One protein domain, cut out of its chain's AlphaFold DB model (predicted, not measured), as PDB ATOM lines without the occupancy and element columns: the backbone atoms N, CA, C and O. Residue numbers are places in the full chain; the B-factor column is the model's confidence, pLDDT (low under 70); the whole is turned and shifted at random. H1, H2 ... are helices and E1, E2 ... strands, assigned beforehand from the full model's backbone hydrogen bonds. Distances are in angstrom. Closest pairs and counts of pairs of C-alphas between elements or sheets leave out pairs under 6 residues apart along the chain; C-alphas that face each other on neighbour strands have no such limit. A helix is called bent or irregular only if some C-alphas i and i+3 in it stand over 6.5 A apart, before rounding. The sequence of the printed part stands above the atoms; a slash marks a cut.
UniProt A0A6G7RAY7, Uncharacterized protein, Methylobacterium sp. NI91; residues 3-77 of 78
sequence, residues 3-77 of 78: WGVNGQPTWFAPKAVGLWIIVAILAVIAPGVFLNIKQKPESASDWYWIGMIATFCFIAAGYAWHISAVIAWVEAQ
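Overview. This is residues 3 to 77 of the 78 residues of an uncharacterized protein of Methylobacterium sp. NI91 (UniProt A0A6G7RAY7). Two long helices, H1 and H2, run side by side in opposite directions with a gap between them, like the two long rails of an open frame. A short link from H1 to H2 closes one end, while the first stretch, residues 3 to 14 with the small strand E1, lies near the other end, to one side of the gap. The printed part has 75 residues, with one named strand and two named helices in the order E1, H1, H2, and its class is mostly helix. The whole is loose, with a radius of gyration of the C-alphas of 16.4 A, and its outline is a rod spanning 53 by 21 by 13 A.

Along the chain. The printed part begins at Trp 3, with its C-alpha at (-7.040, -29.826, -9.152). E1 is residues 9 to 11, Pro 9 to Trp 11. H1 is residues 15 to 39, 37.9 A from first to last C-alpha, and begins with C-alpha 15 at (2.931, -31.041, -9.462). H1 is irregular, but only just: C-alphas 19 and 22 are 7.0 A apart. It has a kink of 27 degrees near residue 22. H2 is residues 46 to 75, 43.5 A from first to last C-alpha, and ends with C-alpha 75 at (-5.796, -24.815, -22.638).

Arrangement. H1 and H2 are near each other: no pair of their C-alphas is within 8 A, but 5 pairs are within 10 A. The N-to-C direction of H1 is (-0.19, -0.92, 0.34), and that of H2 is (0.16, 0.94, -0.29). E1 pairs with no named strand. E1 and H1 are apart, though a tight link of 3 residues joins them. E1 and H2 are only just apart, with their closest C-alphas 8.5 A from each other. In H2 every O i to N i+4 pair is within hydrogen-bond range, and in H1 17 of 21 are.

Size, cuts and confidence. The two C-alphas farthest apart are those of Glu 42 and Gln 77, at 53.1 A, while those of Trp 3 and Gln 77 are 14.5 A apart. Residues 27 to 32 of H1, residues 38 to 43, and residues 46 to 51 of H2 stand free. Without them the body of 57 residues spans 49 by 21 by 13 A. The link from H1 to H2, 6 residues, is short but not tight, and no link is long. The printed part has no cut. The mean pLDDT of the printed part is 78.0, and the model's confidence is low, under 70, at residues 3 to 19.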
ATOM      1  N   TRP A   3      -5.955 -30.038  -8.222       63.75
ATOM      2  CA  TRP A   3      -7.040 -29.826  -9.152       63.75
ATOM      3  C   TRP A   3      -8.303 -30.389  -8.515       63.75
ATOM      4  O   TRP A   3      -8.317 -31.539  -8.072       63.75
ATOM      5  N   GLY A   4      -9.346 -29.572  -8.429       64.81
ATOM      6  CA  GLY A   4     -10.694 -30.016  -8.126       64.81
ATOM      7  C   GLY A   4     -11.144 -31.093  -9.110       64.81
ATOM      8  O   GLY A   4     -10.538 -31.314 -10.161       64.81
ATOM      9  N   VAL A   5     -12.230 -31.778  -8.763       66.38
ATOM     10  CA  VAL A   5     -12.797 -32.855  -9.593       66.38
ATOM     11  C   VAL A   5     -13.207 -32.338 -10.980       66.38
ATOM     12  O   VAL A   5     -13.149 -33.070 -11.957       66.38
ATOM     13  N   ASN A   6     -13.545 -31.052 -11.078       67.81
ATOM     14  CA  ASN A   6     -13.868 -30.343 -12.315       67.81
ATOM     15  C   ASN A   6     -12.639 -29.881 -13.127       67.81
ATOM     16  O   ASN A   6     -12.805 -29.134 -14.088       67.81
ATOM     17  N   GLY A   7     -11.417 -30.243 -12.726       61.03
ATOM     18  CA  GLY A   7     -10.188 -29.814 -13.398       61.03
ATOM     19  C   GLY A   7      -9.774 -28.367 -13.117       61.03
ATOM     20  O   GLY A   7      -8.766 -27.931 -13.655       61.03
ATOM     21  N   GLN A   8     -10.486 -27.623 -12.261       68.19
ATOM     22  CA  GLN A   8     -10.087 -26.274 -11.832       68.19
ATOM     23  C   GLN A   8      -9.141 -26.348 -10.626       68.19
ATOM     24  O   GLN A   8      -9.320 -27.214  -9.772       68.19
ATOM     25  N   PRO A   9      -8.142 -25.467 -10.484       67.62
ATOM     26  CA  PRO A   9      -7.245 -25.495  -9.336       67.62
ATOM     27  C   PRO A   9      -7.998 -25.063  -8.071       67.62
ATOM     28  O   PRO A   9      -8.500 -23.947  -7.989       67.62
ATOM     29  N   THR A  10      -8.062 -25.930  -7.059       69.81
ATOM     30  CA  THR A  10      -8.614 -25.588  -5.738       69.81
ATOM     31  C   THR A  10      -7.573 -24.918  -4.838       69.81
ATOM     32  O   THR A  10      -7.944 -24.141  -3.969       69.81
ATOM     33  N   TRP A  11      -6.276 -25.196  -5.050       65.31
ATOM     34  CA  TRP A  11      -5.120 -24.509  -4.442       65.31
ATOM     35  C   TRP A  11      -3.794 -24.965  -5.091       65.31
ATOM     36  O   TRP A  11      -3.742 -25.959  -5.822       65.31
ATOM     37  N   PHE A  12      -2.684 -24.258  -4.857       59.62
ATOM     38  CA  PHE A  12      -1.360 -24.590  -5.413       59.62
ATOM     39  C   PHE A  12      -0.692 -25.786  -4.694       59.62
ATOM     40  O   PHE A  12       0.260 -25.617  -3.944       59.62
ATOM     41  N   ALA A  13      -1.128 -27.024  -4.947       58.47
ATOM     42  CA  ALA A  13      -0.311 -28.192  -4.582       58.47
ATOM     43  C   ALA A  13       0.821 -28.420  -5.606       58.47
ATOM     44  O   ALA A  13       0.575 -28.307  -6.810       58.47
ATOM     45  N   PRO A  14       2.055 -28.756  -5.198       59.69
ATOM     46  CA  PRO A  14       3.150 -29.057  -6.124       59.69
ATOM     47  C   PRO A  14       2.779 -30.168  -7.119       59.69
ATOM     48  O   PRO A  14       2.115 -31.135  -6.749       59.69
ATOM     49  N   LYS A  15       3.228 -30.067  -8.382       59.69
ATOM     50  CA  LYS A  15       2.931 -31.041  -9.462       59.69
ATOM     51  C   LYS A  15       3.261 -32.489  -9.061       59.69
ATOM     52  O   LYS A  15       2.549 -33.411  -9.444       59.69
ATOM     53  N   ALA A  16       4.287 -32.661  -8.225       62.47
ATOM     54  CA  ALA A  16       4.656 -33.938  -7.630       62.47
ATOM     55  C   ALA A  16       3.503 -34.570  -6.827       62.47
ATOM     56  O   ALA A  16       3.206 -35.740  -7.018       62.47
ATOM     57  N   VAL A  17       2.797 -33.811  -5.986       64.25
ATOM     58  CA  VAL A  17       1.745 -34.354  -5.108       64.25
ATOM     59  C   VAL A  17       0.590 -34.953  -5.915       64.25
ATOM     60  O   VAL A  17       0.140 -36.051  -5.612       64.25
ATOM     61  N   GLY A  18       0.152 -34.277  -6.984       64.31
ATOM     62  CA  GLY A  18      -0.901 -34.795  -7.867       64.31
ATOM     63  C   GLY A  18      -0.479 -36.033  -8.667       64.31
ATOM     64  O   GLY A  18      -1.305 -36.904  -8.924       64.31
ATOM     65  N   LEU A  19       0.807 -36.142  -9.019       67.56
ATOM     66  CA  LEU A  19       1.358 -37.313  -9.707       67.56
ATOM     67  C   LEU A  19       1.464 -38.527  -8.769       67.56
ATOM     68  O   LEU A  19       1.130 -39.646  -9.149       67.56
ATOM     69  N   TRP A  20       1.903 -38.304  -7.530       72.06
ATOM     70  CA  TRP A  20       2.159 -39.370  -6.560       72.06
ATOM     71  C   TRP A  20       0.909 -39.845  -5.813       72.06
ATOM     72  O   TRP A  20       0.972 -40.874  -5.147       72.06
ATOM     73  N   ILE A  21      -0.233 -39.158  -5.929       73.06
ATOM     74  CA  ILE A  21      -1.437 -39.502  -5.157       73.06
ATOM     75  C   ILE A  21      -1.963 -40.906  -5.486       73.06
ATOM     76  O   ILE A  21      -2.338 -41.647  -4.583       73.06
ATOM     77  N   ILE A  22      -1.912 -41.318  -6.756       72.06
ATOM     78  CA  ILE A  22      -2.300 -42.675  -7.162       72.06
ATOM     79  C   ILE A  22      -1.310 -43.698  -6.643       72.06
ATOM     80  O   ILE A  22      -1.717 -44.739  -6.140       72.06
ATOM     81  N   VAL A  23      -0.016 -43.395  -6.715       78.38
ATOM     82  CA  VAL A  23       1.015 -44.278  -6.171       78.38
ATOM     83  C   VAL A  23       0.817 -44.456  -4.664       78.38
ATOM     84  O   VAL A  23       0.912 -45.576  -4.174       78.38
ATOM     85  N   ALA A  24       0.460 -43.393  -3.938       77.94
ATOM     86  CA  ALA A  24       0.142 -43.456  -2.515       77.94
ATOM     87  C   ALA A  24      -1.115 -44.299  -2.235       77.94
ATOM     88  O   ALA A  24      -1.092 -45.146  -1.345       77.94
ATOM     89  N   ILE A  25      -2.185 -44.131  -3.021       80.81
ATOM     90  CA  ILE A  25      -3.402 -44.954  -2.918       80.81
ATOM     91  C   ILE A  25      -3.069 -46.434  -3.152       80.81
ATOM     92  O   ILE A  25      -3.457 -47.294  -2.361       80.81
ATOM     93  N   LEU A  26      -2.297 -46.740  -4.197       80.56
ATOM     94  CA  LEU A  26      -1.864 -48.102  -4.511       80.56
ATOM     95  C   LEU A  26      -0.979 -48.692  -3.408       80.56
ATOM     96  O   LEU A  26      -1.180 -49.840  -3.023       80.56
ATOM     97  N   ALA A  27      -0.048 -47.907  -2.861       82.62
ATOM     98  CA  ALA A  27       0.833 -48.329  -1.776       82.62
ATOM     99  C   ALA A  27       0.071 -48.678  -0.486       82.62
ATOM    100  O   ALA A  27       0.548 -49.501   0.288       82.62
ATOM    101  N   VAL A  28      -1.112 -48.096  -0.264       85.50
ATOM    102  CA  VAL A  28      -1.975 -48.409   0.887       85.50
ATOM    103  C   VAL A  28      -2.879 -49.615   0.612       85.50
ATOM    104  O   VAL A  28      -3.045 -50.469   1.481       85.50
ATOM    105  N   ILE A  29      -3.454 -49.717  -0.590       84.44
ATOM    106  CA  ILE A  29      -4.421 -50.775  -0.927       84.44
ATOM    107  C   ILE A  29      -3.722 -52.118  -1.188       84.44
ATOM    108  O   ILE A  29      -4.193 -53.158  -0.722       84.44
ATOM    109  N   ALA A  30      -2.591 -52.118  -1.900       82.38
ATOM    110  CA  ALA A  30      -1.921 -53.345  -2.333       82.38
ATOM    111  C   ALA A  30      -1.472 -54.262  -1.173       82.38
ATOM    112  O   ALA A  30      -1.704 -55.470  -1.267       82.38
ATOM    113  N   PRO A  31      -0.910 -53.755  -0.054       86.88
ATOM    114  CA  PRO A  31      -0.585 -54.598   1.096       86.88
ATOM    115  C   PRO A  31      -1.821 -55.240   1.731       86.88
ATOM    116  O   PRO A  31      -1.766 -56.400   2.127       86.88
ATOM    117  N   GLY A  32      -2.941 -54.512   1.800       83.00
ATOM    118  CA  GLY A  32      -4.197 -55.030   2.348       83.00
ATOM    119  C   GLY A  32      -4.757 -56.179   1.512       83.00
ATOM    120  O   GLY A  32      -5.113 -57.222   2.059       83.00
ATOM    121  N   VAL A  33      -4.752 -56.021   0.187       82.69
ATOM    122  CA  VAL A  33      -5.115 -57.077  -0.772       82.69
ATOM    123  C   VAL A  33      -4.196 -58.290  -0.613       82.69
ATOM    124  O   VAL A  33      -4.671 -59.412  -0.449       82.69
ATOM    125  N   PHE A  34      -2.881 -58.070  -0.583       83.56
ATOM    126  CA  PHE A  34      -1.898 -59.144  -0.455       83.56
ATOM    127  C   PHE A  34      -2.049 -59.928   0.856       83.56
ATOM    128  O   PHE A  34      -2.058 -61.159   0.848       83.56
ATOM    129  N   LEU A  35      -2.193 -59.232   1.986       87.31
ATOM    130  CA  LEU A  35      -2.377 -59.863   3.293       87.31
ATOM    131  C   LEU A  35      -3.698 -60.628   3.370       87.31
ATOM    132  O   LEU A  35      -3.720 -61.716   3.942       87.31
ATOM    133  N   ASN A  36      -4.769 -60.105   2.769       83.19
ATOM    134  CA  ASN A  36      -6.066 -60.773   2.730       83.19
ATOM    135  C   ASN A  36      -5.986 -62.112   1.982       83.19
ATOM    136  O   ASN A  36      -6.340 -63.140   2.553       83.19
ATOM    137  N   ILE A  37      -5.414 -62.113   0.773       82.62
ATOM    138  CA  ILE A  37      -5.208 -63.331  -0.029       82.62
ATOM    139  C   ILE A  37      -4.298 -64.320   0.709       82.62
ATOM    140  O   ILE A  37      -4.574 -65.515   0.747       82.62
ATOM    141  N   LYS A  38      -3.217 -63.830   1.332       84.12
ATOM    142  CA  LYS A  38      -2.273 -64.676   2.074       84.12
ATOM    143  C   LYS A  38      -2.918 -65.354   3.287       84.12
ATOM    144  O   LYS A  38      -2.555 -66.480   3.610       84.12
ATOM    145  N   GLN A  39      -3.814 -64.664   3.990       86.88
ATOM    146  CA  GLN A  39      -4.470 -65.184   5.195       86.88
ATOM    147  C   GLN A  39      -5.686 -66.060   4.888       86.88
ATOM    148  O   GLN A  39      -6.025 -66.909   5.708       86.88
ATOM    149  N   LYS A  40      -6.351 -65.836   3.749       85.88
ATOM    150  CA  LYS A  40      -7.579 -66.525   3.337       85.88
ATOM    151  C   LYS A  40      -7.514 -66.847   1.841       85.88
ATOM    152  O   LYS A  40      -8.139 -66.160   1.041       85.88
ATOM    153  N   PRO A  41      -6.747 -67.860   1.419       75.56
ATOM    154  CA  PRO A  41      -6.606 -68.176  -0.003       75.56
ATOM    155  C   PRO A  41      -7.952 -68.511  -0.669       75.56
ATOM    156  O   PRO A  41      -8.151 -68.197  -1.840       75.56
ATOM    157  N   GLU A  42      -8.916 -69.054   0.079       80.75
ATOM    158  CA  GLU A  42     -10.285 -69.303  -0.383       80.75
ATOM    159  C   GLU A  42     -11.094 -68.031  -0.703       80.75
ATOM    160  O   GLU A  42     -12.102 -68.116  -1.405       80.75
ATOM    161  N   SER A  43     -10.672 -66.847  -0.238       73.00
ATOM    162  CA  SER A  43     -11.341 -65.582  -0.572       73.00
ATOM    163  C   SER A  43     -10.949 -65.032  -1.944       73.00
ATOM    164  O   SER A  43     -11.622 -64.134  -2.446       73.00
ATOM    165  N   ALA A  44      -9.912 -65.585  -2.580       77.44
ATOM    166  CA  ALA A  44      -9.439 -65.197  -3.908       77.44
ATOM    167  C   ALA A  44     -10.162 -65.965  -5.034       77.44
ATOM    168  O   ALA A  44      -9.522 -66.506  -5.937       77.44
ATOM    169  N   SER A  45     -11.494 -66.033  -4.971       83.81
ATOM    170  CA  SER A  45     -12.322 -66.643  -6.022       83.81
ATOM    171  C   SER A  45     -12.269 -65.845  -7.332       83.81
ATOM    172  O   SER A  45     -11.879 -64.677  -7.345       83.81
ATOM    173  N   ASP A  46     -12.719 -66.430  -8.443       86.12
ATOM    174  CA  ASP A  46     -12.750 -65.744  -9.747       86.12
ATOM    175  C   ASP A  46     -13.477 -64.388  -9.683       86.12
ATOM    176  O   ASP A  46     -13.016 -63.393 -10.243       86.12
ATOM    177  N   TRP A  47     -14.571 -64.308  -8.916       83.69
ATOM    178  CA  TRP A  47     -15.321 -63.066  -8.701       83.69
ATOM    179  C   TRP A  47     -14.532 -61.993  -7.949       83.69
ATOM    180  O   TRP A  47     -14.702 -60.806  -8.230       83.69
ATOM    181  N   TYR A  48     -13.655 -62.389  -7.026       84.06
ATOM    182  CA  TYR A  48     -12.762 -61.464  -6.336       84.06
ATOM    183  C   TYR A  48     -11.788 -60.810  -7.325       84.06
ATOM    184  O   TYR A  48     -11.658 -59.584  -7.346       84.06
ATOM    185  N   TRP A  49     -11.167 -61.603  -8.202       82.25
ATOM    186  CA  TRP A  49     -10.249 -61.097  -9.227       82.25
ATOM    187  C   TRP A  49     -10.956 -60.212 -10.253       82.25
ATOM    188  O   TRP A  49     -10.450 -59.136 -10.572       82.25
ATOM    189  N   ILE A  50     -12.148 -60.605 -10.712       88.00
ATOM    190  CA  ILE A  50     -12.979 -59.789 -11.611       88.00
ATOM    191  C   ILE A  50     -13.309 -58.443 -10.960       88.00
ATOM    192  O   ILE A  50     -13.109 -57.396 -11.578       88.00
ATOM    193  N   GLY A  51     -13.770 -58.449  -9.705       85.75
ATOM    194  CA  GLY A  51     -14.089 -57.228  -8.965       85.75
ATOM    195  C   GLY A  51     -12.868 -56.328  -8.770       85.75
ATOM    196  O   GLY A  51     -12.958 -55.107  -8.924       85.75
ATOM    197  N   MET A  52     -11.706 -56.921  -8.501       85.19
ATOM    198  CA  MET A  52     -10.459 -56.183  -8.350       85.19
ATOM    199  C   MET A  52     -10.009 -55.539  -9.670       85.19
ATOM    200  O   MET A  52      -9.693 -54.350  -9.688       85.19
ATOM    201  N   ILE A  53     -10.038 -56.280 -10.783       87.00
ATOM    202  CA  ILE A  53      -9.720 -55.751 -12.119       87.00
ATOM    203  C   ILE A  53     -10.681 -54.615 -12.479       87.00
ATOM    204  O   ILE A  53     -10.230 -53.535 -12.856       87.00
ATOM    205  N   ALA A  54     -11.990 -54.817 -12.302       88.00
ATOM    206  CA  ALA A  54     -12.999 -53.796 -12.573       88.00
ATOM    207  C   ALA A  54     -12.755 -52.516 -11.756       88.00
ATOM    208  O   ALA A  54     -12.831 -51.411 -12.295       88.00
ATOM    209  N   THR A  55     -12.386 -52.657 -10.480       85.62
ATOM    210  CA  THR A  55     -12.054 -51.528  -9.600       85.62
ATOM    211  C   THR A  55     -10.825 -50.768 -10.101       85.62
ATOM    212  O   THR A  55     -10.863 -49.541 -10.205       85.62
ATOM    213  N   PHE A  56      -9.745 -51.465 -10.468       84.56
ATOM    214  CA  PHE A  56      -8.547 -50.817 -11.014       84.56
ATOM    215  C   PHE A  56      -8.816 -50.123 -12.351       84.56
ATOM    216  O   PHE A  56      -8.370 -48.993 -12.544       84.56
ATOM    217  N   CYS A  57      -9.587 -50.746 -13.247       87.81
ATOM    218  CA  CYS A  57     -10.009 -50.124 -14.499       87.81
ATOM    219  C   CYS A  57     -10.837 -48.857 -14.253       87.81
ATOM    220  O   CYS A  57     -10.601 -47.842 -14.907       87.81
ATOM    221  N   PHE A  58     -11.761 -48.881 -13.289       87.06
ATOM    222  CA  PHE A  58     -12.563 -47.713 -12.926       87.06
ATOM    223  C   PHE A  58     -11.698 -46.567 -12.382       87.06
ATOM    224  O   PHE A  58     -11.840 -45.427 -12.824       87.06
ATOM    225  N   ILE A  59     -10.754 -46.863 -11.482       84.25
ATOM    226  CA  ILE A  59      -9.812 -45.867 -10.946       84.25
ATOM    227  C   ILE A  59      -8.950 -45.280 -12.071       84.25
ATOM    228  O   ILE A  59      -8.786 -44.062 -12.148       84.25
ATOM    229  N   ALA A  60      -8.431 -46.123 -12.967       83.25
ATOM    230  CA  ALA A  60      -7.623 -45.686 -14.101       83.25
ATOM    231  C   ALA A  60      -8.420 -44.785 -15.060       83.25
ATOM    232  O   ALA A  60      -7.921 -43.737 -15.469       83.25
ATOM    233  N   ALA A  61      -9.666 -45.150 -15.373       85.00
ATOM    234  CA  ALA A  61     -10.556 -44.341 -16.201       85.00
ATOM    235  C   ALA A  61     -10.884 -42.995 -15.540       85.00
ATOM    236  O   ALA A  61     -10.802 -41.955 -16.192       85.00
ATOM    237  N   GLY A  62     -11.187 -42.996 -14.237       84.44
ATOM    238  CA  GLY A  62     -11.419 -41.775 -13.465       84.44
ATOM    239  C   GLY A  62     -10.204 -40.847 -13.459       84.44
ATOM    240  O   GLY A  62     -10.352 -39.636 -13.610       84.44
ATOM    241  N   TYR A  63      -8.996 -41.404 -13.365       79.19
ATOM    242  CA  TYR A  63      -7.765 -40.622 -13.445       79.19
ATOM    243  C   TYR A  63      -7.502 -40.059 -14.840       79.19
ATOM    244  O   TYR A  63      -7.173 -38.883 -14.971       79.19
ATOM    245  N   ALA A  64      -7.673 -40.873 -15.885       82.88
ATOM    246  CA  ALA A  64      -7.531 -40.419 -17.263       82.88
ATOM    247  C   ALA A  64      -8.513 -39.279 -17.569       82.88
ATOM    248  O   ALA A  64      -8.123 -38.260 -18.133       82.88
ATOM    249  N   TRP A  65      -9.766 -39.412 -17.125       83.00
ATOM    250  CA  TRP A  65     -10.764 -38.352 -17.225       83.00
ATOM    251  C   TRP A  65     -10.347 -37.086 -16.467       83.00
ATOM    252  O   TRP A  65     -10.423 -35.991 -17.022       83.00
ATOM    253  N   HIS A  66      -9.858 -37.223 -15.230       78.12
ATOM    254  CA  HIS A  66      -9.396 -36.085 -14.430       78.12
ATOM    255  C   HIS A  66      -8.222 -35.355 -15.087       78.12
ATOM    256  O   HIS A  66      -8.238 -34.128 -15.157       78.12
ATOM    257  N   ILE A  67      -7.247 -36.081 -15.645       79.62
ATOM    258  CA  ILE A  67      -6.154 -35.485 -16.426       79.62
ATOM    259  C   ILE A  67      -6.703 -34.711 -17.624       79.62
ATOM    260  O   ILE A  67      -6.297 -33.571 -17.835       79.62
ATOM    261  N   SER A  68      -7.631 -35.289 -18.390       79.94
ATOM    262  CA  SER A  68      -8.242 -34.606 -19.536       79.94
ATOM    263  C   SER A  68      -8.955 -33.316 -19.122       79.94
ATOM    264  O   SER A  68      -8.812 -32.300 -19.795       79.94
ATOM    265  N   ALA A  69      -9.666 -33.321 -17.989       80.12
ATOM    266  CA  ALA A  69     -10.308 -32.125 -17.443       80.12
ATOM    267  C   ALA A  69      -9.284 -31.046 -17.047       80.12
ATOM    268  O   ALA A  69      -9.497 -29.863 -17.303       80.12
ATOM    269  N   VAL A  70      -8.155 -31.452 -16.461       75.88
ATOM    270  CA  VAL A  70      -7.047 -30.545 -16.132       75.88
ATOM    271  C   VAL A  70      -6.424 -29.947 -17.394       75.88
ATOM    272  O   VAL A  70      -6.190 -28.742 -17.434       75.88
ATOM    273  N   ILE A  71      -6.167 -30.755 -18.428       80.69
ATOM    274  CA  ILE A  71      -5.608 -30.279 -19.704       80.69
ATOM    275  C   ILE A  71      -6.553 -29.261 -20.347       80.69
ATOM    276  O   ILE A  71      -6.119 -28.156 -20.657       80.69
ATOM    277  N   ALA A  72      -7.843 -29.586 -20.452       80.69
ATOM    278  CA  ALA A  72      -8.846 -28.691 -21.026       80.69
ATOM    279  C   ALA A  72      -8.938 -27.352 -20.275       80.69
ATOM    280  O   ALA A  72      -9.094 -26.299 -20.889       80.69
ATOM    281  N   TRP A  73      -8.813 -27.367 -18.944       80.19
ATOM    282  CA  TRP A  73      -8.770 -26.135 -18.160       80.19
ATOM    283  C   TRP A  73      -7.524 -25.299 -18.457       80.19
ATOM    284  O   TRP A  73      -7.637 -24.078 -18.559       80.19
ATOM    285  N   VAL A  74      -6.352 -25.935 -18.578       77.50
ATOM    286  CA  VAL A  74      -5.080 -25.253 -18.875       77.50
ATOM    287  C   VAL A  74      -5.124 -24.615 -20.262       77.50
ATOM    288  O   VAL A  74      -4.721 -23.467 -20.398       77.50
ATOM    289  N   GLU A  75      -5.646 -25.322 -21.265       83.25
ATOM    290  CA  GLU A  75      -5.796 -24.815 -22.638       83.25
ATOM    291  C   GLU A  75      -6.769 -23.630 -22.740       83.25
ATOM    292  O   GLU A  75      -6.653 -22.818 -23.653       83.25
ATOM    293  N   ALA A  76      -7.716 -23.513 -21.806       83.62
ATOM    294  CA  ALA A  76      -8.681 -22.416 -21.754       83.62
ATOM    295  C   ALA A  76      -8.172 -21.161 -21.015       83.62
ATOM    296  O   ALA A  76      -8.892 -20.161 -20.969       83.62
ATOM    297  N   GLN A  77      -6.982 -21.200 -20.403       76.75
ATOM    298  CA  GLN A  77      -6.377 -20.016 -19.784       76.75
ATOM    299  C   GLN A  77      -5.694 -19.134 -20.851       76.75
ATOM    300  O   GLN A  77      -5.088 -19.683 -21.769       76.75
TER     301      GLN A  77